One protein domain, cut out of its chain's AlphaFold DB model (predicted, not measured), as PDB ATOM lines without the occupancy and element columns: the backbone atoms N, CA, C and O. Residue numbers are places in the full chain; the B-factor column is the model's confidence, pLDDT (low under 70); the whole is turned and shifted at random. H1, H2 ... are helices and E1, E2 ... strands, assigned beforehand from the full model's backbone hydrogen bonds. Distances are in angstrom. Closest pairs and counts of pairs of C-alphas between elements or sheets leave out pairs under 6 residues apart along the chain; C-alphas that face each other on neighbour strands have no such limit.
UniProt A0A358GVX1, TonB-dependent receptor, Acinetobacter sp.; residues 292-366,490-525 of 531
ATOM      1  N   ARG A 292       5.441  31.029 -20.511       86.12
ATOM      2  CA  ARG A 292       5.427  30.607 -19.109       86.12
ATOM      3  C   ARG A 292       4.717  29.264 -18.910       86.12
ATOM      4  O   ARG A 292       3.644  29.010 -19.455       86.12
ATOM      5  N   ALA A 293       5.288  28.419 -18.049       89.25
ATOM      6  CA  ALA A 293       4.581  27.263 -17.506       89.25
ATOM      7  C   ALA A 293       3.641  27.683 -16.361       89.25
ATOM      8  O   ALA A 293       3.943  28.577 -15.573       89.25
ATOM      9  N   THR A 294       2.514  26.995 -16.227       90.12
ATOM     10  CA  THR A 294       1.487  27.272 -15.220       90.12
ATOM     11  C   THR A 294       1.675  26.387 -13.987       90.12
ATOM     12  O   THR A 294       1.707  25.164 -14.136       90.12
ATOM     13  N   PRO A 295       1.779  26.938 -12.764       90.12
ATOM     14  CA  PRO A 295       1.930  26.116 -11.570       90.12
ATOM     15  C   PRO A 295       0.634  25.366 -11.231       90.12
ATOM     16  O   PRO A 295      -0.481  25.821 -11.500       90.12
ATOM     17  N   ILE A 296       0.788  24.208 -10.593       91.19
ATOM     18  CA  ILE A 296      -0.284  23.497  -9.897       91.19
ATOM     19  C   ILE A 296      -0.092  23.755  -8.406       91.19
ATOM     20  O   ILE A 296       0.896  23.314  -7.813       91.19
ATOM     21  N   ILE A 297      -1.045  24.453  -7.802       92.00
ATOM     22  CA  ILE A 297      -1.025  24.880  -6.408       92.00
ATOM     23  C   ILE A 297      -2.069  24.080  -5.640       92.00
ATOM     24  O   ILE A 297      -3.253  24.103  -5.969       92.00
ATOM     25  N   GLN A 298      -1.634  23.369  -4.609       92.12
ATOM     26  CA  GLN A 298      -2.512  22.661  -3.691       92.12
ATOM     27  C   GLN A 298      -2.905  23.576  -2.531       92.12
ATOM     28  O   GLN A 298      -2.035  24.082  -1.826       92.12
ATOM     29  N   ASN A 299      -4.208  23.719  -2.304       90.25
ATOM     30  CA  ASN A 299      -4.801  24.329  -1.118       90.25
ATOM     31  C   ASN A 299      -5.754  23.306  -0.485       90.25
ATOM     32  O   ASN A 299      -6.736  22.902  -1.113       90.25
ATOM     33  N   GLY A 300      -5.438  22.833   0.724       88.38
ATOM     34  CA  GLY A 300      -6.163  21.718   1.335       88.38
ATOM     35  C   GLY A 300      -6.159  20.476   0.431       88.38
ATOM     36  O   GLY A 300      -5.101  19.989   0.021       88.38
ATOM     37  N   SER A 301      -7.346  19.964   0.098       89.00
ATOM     38  CA  SER A 301      -7.538  18.836  -0.829       89.00
ATOM     39  C   SER A 301      -7.669  19.246  -2.301       89.00
ATOM     40  O   SER A 301      -7.764  18.375  -3.165       89.00
ATOM     41  N   THR A 302      -7.704  20.545  -2.600       90.94
ATOM     42  CA  THR A 302      -8.016  21.060  -3.937       90.94
ATOM     43  C   THR A 302      -6.754  21.537  -4.646       90.94
ATOM     44  O   THR A 302      -5.857  22.114  -4.030       90.94
ATOM     45  N   PHE A 303      -6.690  21.316  -5.958       93.50
ATOM     46  CA  PHE A 303      -5.597  21.778  -6.805       93.50
ATOM     47  C   PHE A 303      -6.094  22.873  -7.740       93.50
ATOM     48  O   PHE A 303      -7.162  22.759  -8.339       93.50
ATOM     49  N   TRP A 304      -5.290  23.915  -7.882       92.75
ATOM     50  CA  TRP A 304      -5.609  25.108  -8.647       92.75
ATOM     51  C   TRP A 304      -4.451  25.469  -9.563       92.75
ATOM     52  O   TRP A 304      -3.287  25.267  -9.224       92.75
ATOM     53  N   SER A 305      -4.774  26.045 -10.709       92.69
ATOM     54  CA  SER A 305      -3.809  26.683 -11.593       92.69
ATOM     55  C   SER A 305      -4.290  28.092 -11.918       92.69
ATOM     56  O   SER A 305      -5.477  28.249 -12.214       92.69
ATOM     57  N   PRO A 306      -3.416  29.107 -11.898       91.25
ATOM     58  CA  PRO A 306      -3.771  30.412 -12.431       91.25
ATOM     59  C   PRO A 306      -4.029  30.295 -13.937       91.25
ATOM     60  O   PRO A 306      -3.422  29.477 -14.630       91.25
ATOM     61  N   VAL A 307      -4.940  31.118 -14.436       91.31
ATOM     62  CA  VAL A 307      -5.179  31.326 -15.861       91.31
ATOM     63  C   VAL A 307      -4.539  32.655 -16.219       91.31
ATOM     64  O   VAL A 307      -4.899  33.687 -15.652       91.31
ATOM     65  N   PHE A 308      -3.568  32.619 -17.125       90.38
ATOM     66  CA  PHE A 308      -2.874  33.813 -17.592       90.38
ATOM     67  C   PHE A 308      -3.553  34.389 -18.832       90.38
ATOM     68  O   PHE A 308      -4.093  33.650 -19.652       90.38
ATOM     69  N   GLU A 309      -3.488  35.709 -18.980       91.75
ATOM     70  CA  GLU A 309      -3.907  36.410 -20.199       91.75
ATOM     71  C   GLU A 309      -3.054  36.004 -21.417       91.75
ATOM     72  O   GLU A 309      -3.529  36.000 -22.551       91.75
ATOM     73  N   SER A 310      -1.787  35.651 -21.181       91.88
ATOM     74  CA  SER A 310      -0.802  35.287 -22.200       91.88
ATOM     75  C   SER A 310       0.377  34.496 -21.615       91.88
ATOM     76  O   SER A 310       0.539  34.388 -20.401       91.88
ATOM     77  N   GLY A 311       1.246  33.984 -22.484       88.00
ATOM     78  CA  GLY A 311       2.486  33.286 -22.144       88.00
ATOM     79  C   GLY A 311       3.624  34.181 -21.644       88.00
ATOM     80  O   GLY A 311       4.679  33.670 -21.276       88.00
ATOM     81  N   ALA A 312       3.447  35.507 -21.628       87.25
ATOM     82  CA  ALA A 312       4.490  36.443 -21.213       87.25
ATOM     83  C   ALA A 312       4.895  36.250 -19.738       87.25
ATOM     84  O   ALA A 312       4.060  35.948 -18.881       87.25
ATOM     85  N   ALA A 313       6.170  36.487 -19.413       80.56
ATOM     86  CA  ALA A 313       6.693  36.342 -18.050       80.56
ATOM     87  C   ALA A 313       5.909  37.166 -17.014       80.56
ATOM     88  O   ALA A 313       5.629  36.695 -15.914       80.56
ATOM     89  N   ASN A 314       5.499  38.378 -17.389       81.75
ATOM     90  CA  ASN A 314       4.745  39.323 -16.568       81.75
ATOM     91  C   ASN A 314       3.225  39.279 -16.817       81.75
ATOM     92  O   ASN A 314       2.531  40.239 -16.475       81.75
ATOM     93  N   SER A 315       2.708  38.212 -17.435       86.75
ATOM     94  CA  SER A 315       1.289  38.114 -17.781       86.75
ATOM     95  C   SER A 315       0.380  38.198 -16.553       86.75
ATOM     96  O   SER A 315       0.681  37.647 -15.489       86.75
ATOM     97  N   LYS A 316      -0.751  38.892 -16.705       88.12
ATOM     98  CA  LYS A 316      -1.751  39.036 -15.645       88.12
ATOM     99  C   LYS A 316      -2.488  37.719 -15.433       88.12
ATOM    100  O   LYS A 316      -2.834  37.023 -16.387       88.12
ATOM    101  N   VAL A 317      -2.785  37.415 -14.172       89.50
ATOM    102  CA  VAL A 317      -3.709  36.334 -13.823       89.50
ATOM    103  C   VAL A 317      -5.134  36.852 -13.982       89.50
ATOM    104  O   VAL A 317      -5.527  37.805 -13.312       89.50
ATOM    105  N   ILE A 318      -5.896  36.230 -14.878       91.31
ATOM    106  CA  ILE A 318      -7.287  36.595 -15.192       91.31
ATOM    107  C   ILE A 318      -8.306  35.680 -14.510       91.31
ATOM    108  O   ILE A 318      -9.503  35.945 -14.555       91.31
ATOM    109  N   GLY A 319      -7.846  34.611 -13.862       92.00
ATOM    110  CA  GLY A 319      -8.690  33.712 -13.089       92.00
ATOM    111  C   GLY A 319      -7.949  32.460 -12.638       92.00
ATOM    112  O   GLY A 319      -6.727  32.374 -12.731       92.00
ATOM    113  N   TRP A 320      -8.705  31.487 -12.146       92.00
ATOM    114  CA  TRP A 320      -8.204  30.285 -11.499       92.00
ATOM    115  C   TRP A 320      -8.988  29.063 -11.949       92.00
ATOM    116  O   TRP A 320     -10.209  29.004 -11.829       92.00
ATOM    117  N   GLN A 321      -8.271  28.070 -12.455       92.94
ATOM    118  CA  GLN A 321      -8.832  26.815 -12.922       92.94
ATOM    119  C   GLN A 321      -8.618  25.726 -11.873       92.94
ATOM    120  O   GLN A 321      -7.480  25.452 -11.481       92.94
ATOM    121  N   THR A 322      -9.690  25.050 -11.460       93.50
ATOM    122  CA  THR A 322      -9.567  23.834 -10.645       93.50
ATOM    123  C   THR A 322      -8.957  22.709 -11.477       93.50
ATOM    124  O   THR A 322      -9.295  22.527 -12.651       93.50
ATOM    125  N   ARG A 323      -8.056  21.940 -10.864       92.75
ATOM    126  CA  ARG A 323      -7.394  20.780 -11.459       92.75
ATOM    127  C   ARG A 323      -7.756  19.506 -10.700       92.75
ATOM    128  O   ARG A 323      -7.782  19.499  -9.472       92.75
ATOM    129  N   GLN A 324      -7.971  18.410 -11.418       92.94
ATOM    130  CA  GLN A 324      -8.124  17.073 -10.831       92.94
ATOM    131  C   GLN A 324      -7.333  16.048 -11.632       92.94
ATOM    132  O   GLN A 324      -7.086  16.244 -12.820       92.94
ATOM    133  N   LYS A 325      -6.916  14.958 -10.984       91.38
ATOM    134  CA  LYS A 325      -6.261  13.854 -11.686       91.38
ATOM    135  C   LYS A 325      -7.290  13.075 -12.503       91.38
ATOM    136  O   LYS A 325      -8.328  12.706 -11.969       91.38
ATOM    137  N   ASN A 326      -6.980  12.809 -13.766       91.38
ATOM    138  CA  ASN A 326      -7.698  11.819 -14.569       91.38
ATOM    139  C   ASN A 326      -7.212  10.389 -14.247       91.38
ATOM    140  O   ASN A 326      -6.271  10.204 -13.471       91.38
ATOM    141  N   ASP A 327      -7.784   9.384 -14.912       94.25
ATOM    142  CA  ASP A 327      -7.431   7.961 -14.737       94.25
ATOM    143  C   ASP A 327      -5.963   7.632 -15.073       94.25
ATOM    144  O   ASP A 327      -5.441   6.586 -14.699       94.25
ATOM    145  N   LYS A 328      -5.267   8.546 -15.759       92.50
ATOM    146  CA  LYS A 328      -3.835   8.462 -16.080       92.50
ATOM    147  C   LYS A 328      -2.961   9.249 -15.095       92.50
ATOM    148  O   LYS A 328      -1.788   9.481 -15.376       92.50
ATOM    149  N   ASN A 329      -3.511   9.682 -13.959       86.25
ATOM    150  CA  ASN A 329      -2.856  10.533 -12.959       86.25
ATOM    151  C   ASN A 329      -2.395  11.913 -13.473       86.25
ATOM    152  O   ASN A 329      -1.538  12.548 -12.855       86.25
ATOM    153  N   GLN A 330      -2.970  12.412 -14.569       86.88
ATOM    154  CA  GLN A 330      -2.657  13.732 -15.124       86.88
ATOM    155  C   GLN A 330      -3.630  14.779 -14.581       86.88
ATOM    156  O   GLN A 330      -4.837  14.549 -14.571       86.88
ATOM    157  N   TYR A 331      -3.123  15.940 -14.170       88.38
ATOM    158  CA  TYR A 331      -3.964  17.045 -13.710       88.38
ATOM    159  C   TYR A 331      -4.651  17.743 -14.894       88.38
ATOM    160  O   TYR A 331      -4.014  18.479 -15.645       88.38
ATOM    161  N   VAL A 332      -5.958  17.539 -15.041       90.38
ATOM    162  CA  VAL A 332      -6.803  18.147 -16.080       90.38
ATOM    163  C   VAL A 332      -7.640  19.291 -15.511       90.38
ATOM    164  O   VAL A 332      -7.897  19.335 -14.310       90.38
ATOM    165  N   ALA A 333      -8.026  20.246 -16.360       90.81
ATOM    166  CA  ALA A 333      -8.939  21.326 -15.981       90.81
ATOM    167  C   ALA A 333     -10.346  20.774 -15.709       90.81
ATOM    168  O   ALA A 333     -10.845  19.959 -16.483       90.81
ATOM    169  N   VAL A 334     -10.980  21.223 -14.625       90.75
ATOM    170  CA  VAL A 334     -12.347  20.834 -14.248       90.75
ATOM    171  C   VAL A 334     -13.148  22.066 -13.845       90.75
ATOM    172  O   VAL A 334     -12.671  22.877 -13.053       90.75
ATOM    173  N   GLY A 335     -14.375  22.184 -14.357       90.06
ATOM    174  CA  GLY A 335     -15.260  23.316 -14.076       90.06
ATOM    175  C   GLY A 335     -14.848  24.612 -14.784       90.06
ATOM    176  O   GLY A 335     -13.916  24.630 -15.586       90.06
ATOM    177  N   GLY A 336     -15.573  25.695 -14.500       89.31
ATOM    178  CA  GLY A 336     -15.290  27.023 -15.049       89.31
ATOM    179  C   GLY A 336     -14.137  27.738 -14.339       89.31
ATOM    180  O   GLY A 336     -13.829  27.450 -13.181       89.31
ATOM    181  N   VAL A 337     -13.531  28.702 -15.034       91.81
ATOM    182  CA  VAL A 337     -12.507  29.596 -14.474       91.81
ATOM    183  C   VAL A 337     -13.140  30.508 -13.422       91.81
ATOM    184  O   VAL A 337     -14.124  31.194 -13.694       91.81
ATOM    185  N   GLN A 338     -12.563  30.531 -12.224       89.44
ATOM    186  CA  GLN A 338     -13.005  31.368 -11.110       89.44
ATOM    187  C   GLN A 338     -12.209  32.672 -11.067       89.44
ATOM    188  O   GLN A 338     -10.987  32.654 -11.181       89.44
ATOM    189  N   THR A 339     -12.875  33.807 -10.875       86.44
ATOM    190  CA  THR A 339     -12.217  35.124 -10.810       86.44
ATOM    191  C   THR A 339     -12.175  35.699  -9.397       86.44
ATOM    192  O   THR A 339     -11.261  36.458  -9.084       86.44
ATOM    193  N   THR A 340     -13.098  35.298  -8.517       79.25
ATOM    194  CA  THR A 340     -13.105  35.642  -7.088       79.25
ATOM    195  C   THR A 340     -13.788  34.547  -6.248       79.25
ATOM    196  O   THR A 340     -14.733  33.918  -6.734       79.25
ATOM    197  N   PRO A 341     -13.361  34.328  -4.984       71.69
ATOM    198  CA  PRO A 341     -12.133  34.839  -4.356       71.69
ATOM    199  C   PRO A 341     -10.866  34.122  -4.868       71.69
ATOM    200  O   PRO A 341     -10.937  33.007  -5.380       71.69
ATOM    201  N   LEU A 342      -9.699  34.765  -4.730       75.50
ATOM    202  CA  LEU A 342      -8.407  34.157  -5.075       75.50
ATOM    203  C   LEU A 342      -8.143  32.930  -4.180       75.50
ATOM    204  O   LEU A 342      -8.215  33.062  -2.954       75.50
ATOM    205  N   PRO A 343      -7.768  31.763  -4.735       75.25
ATOM    206  CA  PRO A 343      -7.199  30.682  -3.940       75.25
ATOM    207  C   PRO A 343      -5.963  31.183  -3.179       75.25
ATOM    208  O   PRO A 343      -5.101  31.840  -3.759       75.25
ATOM    209  N   ASN A 344      -5.851  30.849  -1.888       86.38
ATOM    210  CA  ASN A 344      -4.739  31.261  -1.015       86.38
ATOM    211  C   ASN A 344      -4.634  32.780  -0.760       86.38
ATOM    212  O   ASN A 344      -3.537  33.337  -0.693       86.38
ATOM    213  N   SER A 345      -5.765  33.476  -0.613       87.19
ATOM    214  CA  SER A 345      -5.784  34.929  -0.374       87.19
ATOM    215  C   SER A 345      -5.193  35.369   0.973       87.19
ATOM    216  O   SER A 345      -4.875  36.543   1.133       87.19
ATOM    217  N   THR A 346      -5.043  34.460   1.941       90.31
ATOM    218  CA  THR A 346      -4.467  34.738   3.267       90.31
ATOM    219  C   THR A 346      -3.302  33.801   3.575       90.31
ATOM    220  O   THR A 346      -3.211  32.706   3.019       90.31
ATOM    221  N   ALA A 347      -2.424  34.210   4.497       89.75
ATOM    222  CA  ALA A 347      -1.280  33.405   4.925       89.75
ATOM    223  C   ALA A 347      -1.692  32.041   5.517       89.75
ATOM    224  O   ALA A 347      -1.050  31.035   5.227       89.75
ATOM    225  N   ASP A 348      -2.796  31.984   6.269       89.38
ATOM    226  CA  ASP A 348      -3.323  30.733   6.846       89.38
ATOM    227  C   ASP A 348      -3.840  29.758   5.780       89.38
ATOM    228  O   ASP A 348      -3.899  28.549   5.993       89.38
ATOM    229  N   GLN A 349      -4.202  30.284   4.609       88.88
ATOM    230  CA  GLN A 349      -4.643  29.519   3.452       88.88
ATOM    231  C   GLN A 349      -3.528  29.381   2.413       88.88
ATOM    232  O   GLN A 349      -3.825  29.158   1.247       88.88
ATOM    233  N   ALA A 350      -2.258  29.536   2.784       91.19
ATOM    234  CA  ALA A 350      -1.170  29.487   1.819       91.19
ATOM    235  C   ALA A 350      -1.116  28.152   1.054       91.19
ATOM    236  O   ALA A 350      -1.212  27.061   1.624       91.19
ATOM    237  N   GLY A 351      -0.924  28.242  -0.260       90.88
ATOM    238  CA  GLY A 351      -0.902  27.091  -1.154       90.88
ATOM    239  C   GLY A 351       0.492  26.495  -1.291       90.88
ATOM    240  O   GLY A 351       1.494  27.189  -1.159       90.88
ATOM    241  N   THR A 352       0.591  25.206  -1.597       88.94
ATOM    242  CA  THR A 352       1.877  24.550  -1.885       88.94
ATOM    243  C   THR A 352       1.960  24.184  -3.357       88.94
ATOM    244  O   THR A 352       1.062  23.530  -3.884       88.94
ATOM    245  N   ILE A 353       3.055  24.539  -4.027       86.31
ATOM    246  CA  ILE A 353       3.287  24.121  -5.414       86.31
ATOM    247  C   ILE A 353       3.573  22.620  -5.455       86.31
ATOM    248  O   ILE A 353       4.412  22.108  -4.715       86.31
ATOM    249  N   LYS A 354       2.859  21.908  -6.328       86.62
ATOM    250  CA  LYS A 354       2.971  20.451  -6.514       86.62
ATOM    251  C   LYS A 354       3.489  20.055  -7.888       86.62
ATOM    252  O   LYS A 354       3.803  18.890  -8.101       86.62
ATOM    253  N   GLY A 355       3.577  21.003  -8.815       86.19
ATOM    254  CA  GLY A 355       4.056  20.763 -10.167       86.19
ATOM    255  C   GLY A 355       3.759  21.930 -11.094       86.19
ATOM    256  O   GLY A 355       3.323  22.991 -10.650       86.19
ATOM    257  N   TRP A 356       3.987  21.703 -12.382       87.75
ATOM    258  CA  TRP A 356       3.792  22.679 -13.446       87.75
ATOM    259  C   TRP A 356       3.144  22.002 -14.653       87.75
ATOM    260  O   TRP A 356       3.397  20.828 -14.918       87.75
ATOM    261  N   VAL A 357       2.327  22.750 -15.388       86.81
ATOM    262  CA  VAL A 357       1.729  22.358 -16.666       86.81
ATOM    263  C   VAL A 357       2.128  23.392 -17.700       86.81
ATOM    264  O   VAL A 357       2.008  24.590 -17.461       86.81
ATOM    265  N   TYR A 358       2.585  22.931 -18.854       88.06
ATOM    266  CA  TYR A 358       2.792  23.790 -20.008       88.06
ATOM    267  C   TYR A 358       1.635  23.599 -20.989       88.06
ATOM    268  O   TYR A 358       1.291  22.463 -21.316       88.06
ATOM    269  N   ASP A 359       1.028  24.702 -21.421       86.44
ATOM    270  CA  ASP A 359      -0.096  24.707 -22.353       86.44
ATOM    271  C   ASP A 359       0.286  25.515 -23.605       86.44
ATOM    272  O   ASP A 359       0.380  26.742 -23.525       86.44
ATOM    273  N   PRO A 360       0.528  24.856 -24.751       88.06
ATOM    274  CA  PRO A 360       0.910  25.536 -25.987       88.06
ATOM    275  C   PRO A 360      -0.236  26.353 -26.607       88.06
ATOM    276  O   PRO A 360       0.001  27.105 -27.546       88.06
ATOM    277  N   SER A 361      -1.476  26.212 -26.124       86.44
ATOM    278  CA  SER A 361      -2.623  26.966 -26.646       86.44
ATOM    279  C   SER A 361      -2.745  28.378 -26.069       86.44
ATOM    280  O   SER A 361      -3.486  29.197 -26.613       86.44
ATOM    281  N   ILE A 362      -2.013  28.686 -24.992       88.75
ATOM    282  CA  ILE A 362      -2.004  30.026 -24.399       88.75
ATOM    283  C   ILE A 362      -1.360  31.007 -25.398       88.75
ATOM    284  O   ILE A 362      -0.228  30.769 -25.824       88.75
ATOM    285  N   PRO A 363      -2.014  32.131 -25.754       90.94
ATOM    286  CA  PRO A 363      -1.411  33.134 -26.632       90.94
ATOM    287  C   PRO A 363      -0.050  33.598 -26.097       90.94
ATOM    288  O   PRO A 363       0.032  34.052 -24.959       90.94
ATOM    289  N   GLY A 364       1.022  33.493 -26.882       89.94
ATOM    290  CA  GLY A 364       2.392  33.758 -26.422       89.94
ATOM    291  C   GLY A 364       3.215  32.503 -26.099       89.94
ATOM    292  O   GLY A 364       4.401  32.650 -25.819       89.94
ATOM    293  N   ASN A 365       2.625  31.300 -26.141       93.44
ATOM    294  CA  ASN A 365       3.312  30.010 -25.984       93.44
ATOM    295  C   ASN A 365       3.624  29.321 -27.335       93.44
ATOM    296  O   ASN A 365       3.620  28.094 -27.451       93.44
ATOM    297  N   GLU A 366       3.871  30.096 -28.389       93.06
ATOM    298  CA  GLU A 366       4.195  29.566 -29.715       93.06
ATOM    299  C   GLU A 366       5.604  28.944 -29.835       93.06
ATOM    300  O   GLU A 366       6.485  29.106 -28.986       93.06
ATOM    301  N   PRO A 490      14.295  31.401  -8.984       76.69
ATOM    302  CA  PRO A 490      13.068  30.893  -8.385       76.69
ATOM    303  C   PRO A 490      12.151  31.999  -7.844       76.69
ATOM    304  O   PRO A 490      10.936  31.845  -7.911       76.69
ATOM    305  N   GLY A 491      12.700  33.107  -7.333       78.06
ATOM    306  CA  GLY A 491      11.913  34.248  -6.860       78.06
ATOM    307  C   GLY A 491      10.990  34.803  -7.946       78.06
ATOM    308  O   GLY A 491       9.778  34.890  -7.738       78.06
ATOM    309  N   ASP A 492      11.537  35.074  -9.130       79.31
ATOM    310  CA  ASP A 492      10.779  35.578 -10.281       79.31
ATOM    311  C   ASP A 492       9.809  34.531 -10.842       79.31
ATOM    312  O   ASP A 492       8.645  34.839 -11.131       79.31
ATOM    313  N   LEU A 493      10.233  33.261 -10.910       80.56
ATOM    314  CA  LEU A 493       9.360  32.154 -11.308       80.56
ATOM    315  C   LEU A 493       8.117  32.069 -10.408       80.56
ATOM    316  O   LEU A 493       7.010  31.843 -10.907       80.56
ATOM    317  N   LEU A 494       8.302  32.286  -9.104       82.06
ATOM    318  CA  LEU A 494       7.262  32.261  -8.079       82.06
ATOM    319  C   LEU A 494       6.536  33.602  -7.902       82.06
ATOM    320  O   LEU A 494       5.552  33.655  -7.166       82.06
ATOM    321  N   GLY A 495       6.971  34.674  -8.568       81.44
ATOM    322  CA  GLY A 495       6.402  36.013  -8.405       81.44
ATOM    323  C   GLY A 495       6.566  36.589  -7.001       81.44
ATOM    324  O   GLY A 495       5.698  37.332  -6.548       81.44
ATOM    325  N   LEU A 496       7.620  36.203  -6.290       81.62
ATOM    326  CA  LEU A 496       7.943  36.772  -4.988       81.62
ATOM    327  C   LEU A 496       8.530  38.171  -5.189       81.62
ATOM    328  O   LEU A 496       9.241  38.411  -6.164       81.62
ATOM    329  N   ILE A 497       8.243  39.096  -4.272       72.75
ATOM    330  CA  ILE A 497       8.876  40.418  -4.296       72.75
ATOM    331  C   ILE A 497      10.363  40.210  -4.012       72.75
ATOM    332  O   ILE A 497      10.760  39.901  -2.889       72.75
ATOM    333  N   ASN A 498      11.165  40.316  -5.066       62.22
ATOM    334  CA  ASN A 498      12.599  40.127  -5.006       62.22
ATOM    335  C   ASN A 498      13.230  41.351  -4.325       62.22
ATOM    336  O   ASN A 498      13.010  42.487  -4.750       62.22
ATOM    337  N   ASN A 499      14.009  41.139  -3.264       55.41
ATOM    338  CA  ASN A 499      14.812  42.216  -2.700       55.41
ATOM    339  C   ASN A 499      15.887  42.561  -3.739       55.41
ATOM    340  O   ASN A 499      16.680  41.700  -4.117       55.41
ATOM    341  N   SER A 500      15.888  43.794  -4.243       43.34
ATOM    342  CA  SER A 500      16.852  44.269  -5.242       43.34
ATOM    343  C   SER A 500      18.285  44.002  -4.760       43.34
ATOM    344  O   SER A 500      18.744  44.654  -3.824       43.34
ATOM    345  N   GLY A 501      18.962  43.017  -5.359       52.53
ATOM    346  CA  GLY A 501      20.282  42.529  -4.935       52.53
ATOM    347  C   GLY A 501      20.355  41.035  -4.593       52.53
ATOM    348  O   GLY A 501      21.421  40.566  -4.204       52.53
ATOM    349  N   SER A 502      19.259  40.283  -4.718       55.72
ATOM    350  CA  SER A 502      19.264  38.850  -4.404       55.72
ATOM    351  C   SER A 502      20.050  38.012  -5.422       55.72
ATOM    352  O   SER A 502      20.045  38.269  -6.629       55.72
ATOM    353  N   THR A 503      20.717  36.988  -4.896       65.25
ATOM    354  CA  THR A 503      21.527  35.992  -5.608       65.25
ATOM    355  C   THR A 503      20.696  35.166  -6.595       65.25
ATOM    356  O   THR A 503      19.464  35.135  -6.517       65.25
ATOM    357  N   GLY A 504      21.346  34.460  -7.530       62.78
ATOM    358  CA  GLY A 504      20.642  33.662  -8.550       62.78
ATOM    359  C   GLY A 504      19.773  32.528  -7.981       62.78
ATOM    360  O   GLY A 504      18.856  32.050  -8.654       62.78
ATOM    361  N   GLY A 505      20.018  32.135  -6.725       65.81
ATOM    362  CA  GLY A 505      19.312  31.059  -6.024       65.81
ATOM    363  C   GLY A 505      18.339  31.489  -4.919       65.81
ATOM    364  O   GLY A 505      17.870  30.624  -4.181       65.81
ATOM    365  N   TRP A 506      18.028  32.780  -4.756       72.12
ATOM    366  CA  TRP A 506      17.138  33.237  -3.677       72.12
ATOM    367  C   TRP A 506      15.683  32.770  -3.850       72.12
ATOM    368  O   TRP A 506      15.111  32.858  -4.939       72.12
ATOM    369  N   ILE A 507      15.069  32.300  -2.752       71.69
ATOM    370  CA  ILE A 507      13.715  31.715  -2.733       71.69
ATOM    371  C   ILE A 507      12.836  32.198  -1.561       71.69
ATOM    372  O   ILE A 507      12.010  31.441  -1.068       71.69
ATOM    373  N   GLY A 508      12.977  33.431  -1.070       72.00
ATOM    374  CA  GLY A 508      12.208  33.885   0.104       72.00
ATOM    375  C   GLY A 508      12.614  33.199   1.420       72.00
ATOM    376  O   GLY A 508      13.666  32.565   1.511       72.00
ATOM    377  N   GLN A 509      11.799  33.353   2.472       75.31
ATOM    378  CA  GLN A 509      12.080  32.803   3.807       75.31
ATOM    379  C   GLN A 509      11.410  31.436   4.027       75.31
ATOM    380  O   GLN A 509      10.191  31.296   3.935       75.31
ATOM    381  N   ALA A 510      12.207  30.426   4.381       69.44
ATOM    382  CA  ALA A 510      11.723  29.072   4.641       69.44
ATOM    383  C   ALA A 510      10.765  29.000   5.842       69.44
ATOM    384  O   ALA A 510      11.022  29.578   6.897       69.44
ATOM    385  N   GLY A 511       9.684  28.224   5.704       72.94
ATOM    386  CA  GLY A 511       8.721  27.977   6.785       72.94
ATOM    387  C   GLY A 511       7.779  29.144   7.099       72.94
ATOM    388  O   GLY A 511       6.961  29.011   8.005       72.94
ATOM    389  N   VAL A 512       7.865  30.245   6.350       84.19
ATOM    390  CA  VAL A 512       6.978  31.405   6.462       84.19
ATOM    391  C   VAL A 512       6.197  31.534   5.154       84.19
ATOM    392  O   VAL A 512       6.833  31.615   4.101       84.19
ATOM    393  N   PRO A 513       4.852  31.571   5.173       88.75
ATOM    394  CA  PRO A 513       4.070  31.877   3.981       88.75
ATOM    395  C   PRO A 513       4.537  33.180   3.323       88.75
ATOM    396  O   PRO A 513       4.599  34.221   3.975       88.75
ATOM    397  N   GLN A 514       4.873  33.130   2.035       88.19
ATOM    398  CA  GLN A 514       5.326  34.294   1.271       88.19
ATOM    399  C   GLN A 514       4.240  34.722   0.289       88.19
ATOM    400  O   GLN A 514       3.621  33.882  -0.365       88.19
ATOM    401  N   TYR A 515       4.015  36.027   0.169       89.62
ATOM    402  CA  TYR A 515       3.076  36.555  -0.813       89.62
ATOM    403  C   TYR A 515       3.707  36.552  -2.210       89.62
ATOM    404  O   TYR A 515       4.761  37.152  -2.431       89.62
ATOM    405  N   SER A 516       3.042  35.891  -3.154       87.88
ATOM    406  CA  SER A 516       3.322  35.976  -4.583       87.88
ATOM    407  C   SER A 516       2.377  36.978  -5.232       87.88
ATOM    408  O   SER A 516       1.157  36.871  -5.095       87.88
ATOM    409  N   GLN A 517       2.932  37.894  -6.025       82.94
ATOM    410  CA  GLN A 517       2.147  38.863  -6.797       82.94
ATOM    411  C   GLN A 517       1.214  38.202  -7.825       82.94
ATOM    412  O   GLN A 517       0.237  38.814  -8.249       82.94
ATOM    413  N   TYR A 518       1.512  36.962  -8.226       82.94
ATOM    414  CA  TYR A 518       0.717  36.207  -9.193       82.94
ATOM    415  C   TYR A 518      -0.162  35.152  -8.519       82.94
ATOM    416  O   TYR A 518      -1.240  34.845  -9.023       82.94
ATOM    417  N   PHE A 519       0.295  34.567  -7.406       86.50
ATOM    418  CA  PHE A 519      -0.262  33.308  -6.905       86.50
ATOM    419  C   PHE A 519      -0.954  33.385  -5.539       86.50
ATOM    420  O   PHE A 519      -1.441  32.363  -5.055       86.50
ATOM    421  N   GLY A 520      -1.006  34.566  -4.917       89.06
ATOM    422  CA  GLY A 520      -1.434  34.696  -3.524       89.06
ATOM    423  C   GLY A 520      -0.364  34.173  -2.563       89.06
ATOM    424  O   GLY A 520       0.822  34.154  -2.889       89.06
ATOM    425  N   TYR A 521      -0.755  33.759  -1.360       91.75
ATOM    426  CA  TYR A 521       0.199  33.244  -0.376       91.75
ATOM    427  C   TYR A 521       0.658  31.823  -0.719       91.75
ATOM    428  O   TYR A 521      -0.153  30.928  -0.964       91.75
ATOM    429  N   LEU A 522       1.974  31.603  -0.690       89.69
ATOM    430  CA  LEU A 522       2.616  30.320  -0.951       89.69
ATOM    431  C   LEU A 522       3.393  29.816   0.266       89.69
ATOM    432  O   LEU A 522       4.179  30.541   0.875       89.69
ATOM    433  N   ASN A 523       3.224  28.532   0.563       87.56
ATOM    434  CA  ASN A 523       4.054  27.777   1.490       87.56
ATOM    435  C   ASN A 523       5.320  27.314   0.766       87.56
ATOM    436  O   ASN A 523       5.269  26.402  -0.065       87.56
ATOM    437  N   LEU A 524       6.452  27.937   1.095       77.06
ATOM    438  CA  LEU A 524       7.754  27.556   0.557       77.06
ATOM    439  C   LEU A 524       8.354  26.412   1.387       77.06
ATOM    440  O   LEU A 524       8.287  26.442   2.622       77.06
ATOM    441  N   PRO A 525       8.909  25.376   0.739       65.56
ATOM    442  CA  PRO A 525       9.382  24.193   1.440       65.56
ATOM    443  C   PRO A 525      10.603  24.533   2.322       65.56
ATOM    444  O   PRO A 525      11.404  25.415   2.010       65.56
TER     445      PRO A 525
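This is residues 292 to 366 and 490 to 525 of the 531 residues of the protein "TonB-dependent receptor" of Acinetobacter sp. (UniProt A0A358GVX1). A strongly twisted sheet of five strands makes the larger part of this model, its strands turning like the blades of a fan from E4 at one edge to E5 at the other. To one side of it, near the first residue of E5, lie the small two-strand hairpin E6 and E7 and the short helix H1, with the loop of residues 495 to 513 reaching out beyond them. The printed part has 111 residues, with one named helix and seven named strands in the order E1 E2 E3 E4 E5 H1 E6 E7; the large sheet runs E4 E3 E2 E1 E5, antiparallel throughout. The class is mostly strand, though under half of the residues are in named elements. The whole is compact, with a radius of gyration of the C-alphas of 14.0 A and spans of 42 by 33 by 28 A.

In the large sheet E1, residues 294 to 299, is an inner strand between E2, residues 302 to 308, and E5, residues 352 to 357. N 297 and O 304 are 2.8 A apart across the hairpin E1 and E2, and N 296 and O 355 are 2.8 A apart across E1 and E5. E3, residues 317 to 325, forms a hairpin with E2, with N 307 and O 319 at 2.8 A. The edge strand E4, residues 331 to 338, forms a hairpin with E3, with N 334 and O 322 at 2.9 A. These four strands, E1 to E4, make a meander, each strand the antiparallel neighbour of the one before. E4 bends by 81 degrees at residue 335. From edge to edge the strands' lines turn by 103 degrees. The hairpin of E6, residues 514 to 516, and E7, residues 520 to 522, has N 514 and O 522 at 2.9 A. The closest C-alphas of E5 and E7 are those of Thr 352 and Leu 522, 5.9 A apart. H1, residues 490 to 494, is not on the large sheet; its closest C-alpha to E6 is that of Leu 494, 6.4 A from Ser 516. In H1 every O i to N i+4 pair is within hydrogen-bond range.

E1 begins at C-alpha 294 (1.487, 27.272, -15.220) and is 15.7 A long. E2 is 19.4 A, E3 22.7 A, E4 17.1 A and E5 14.9 A long. H1 begins at C-alpha 490 (13.068, 30.893, -8.385). The short strands E6 and E7 follow, and E7 ends at C-alpha 522 (2.616, 30.320, -0.951).

The two C-alphas farthest apart are those of Asp 327 and Gly 501, 45.4 A. Residues 367 to 489 are not printed, and C-alphas 366 and 490 are 23.1 A apart across the cut. The links E4 to E5 and H1 to E6 are long. The mean pLDDT of the printed part is 84.6; residues 498 to 505, 510 and 525 are under 70.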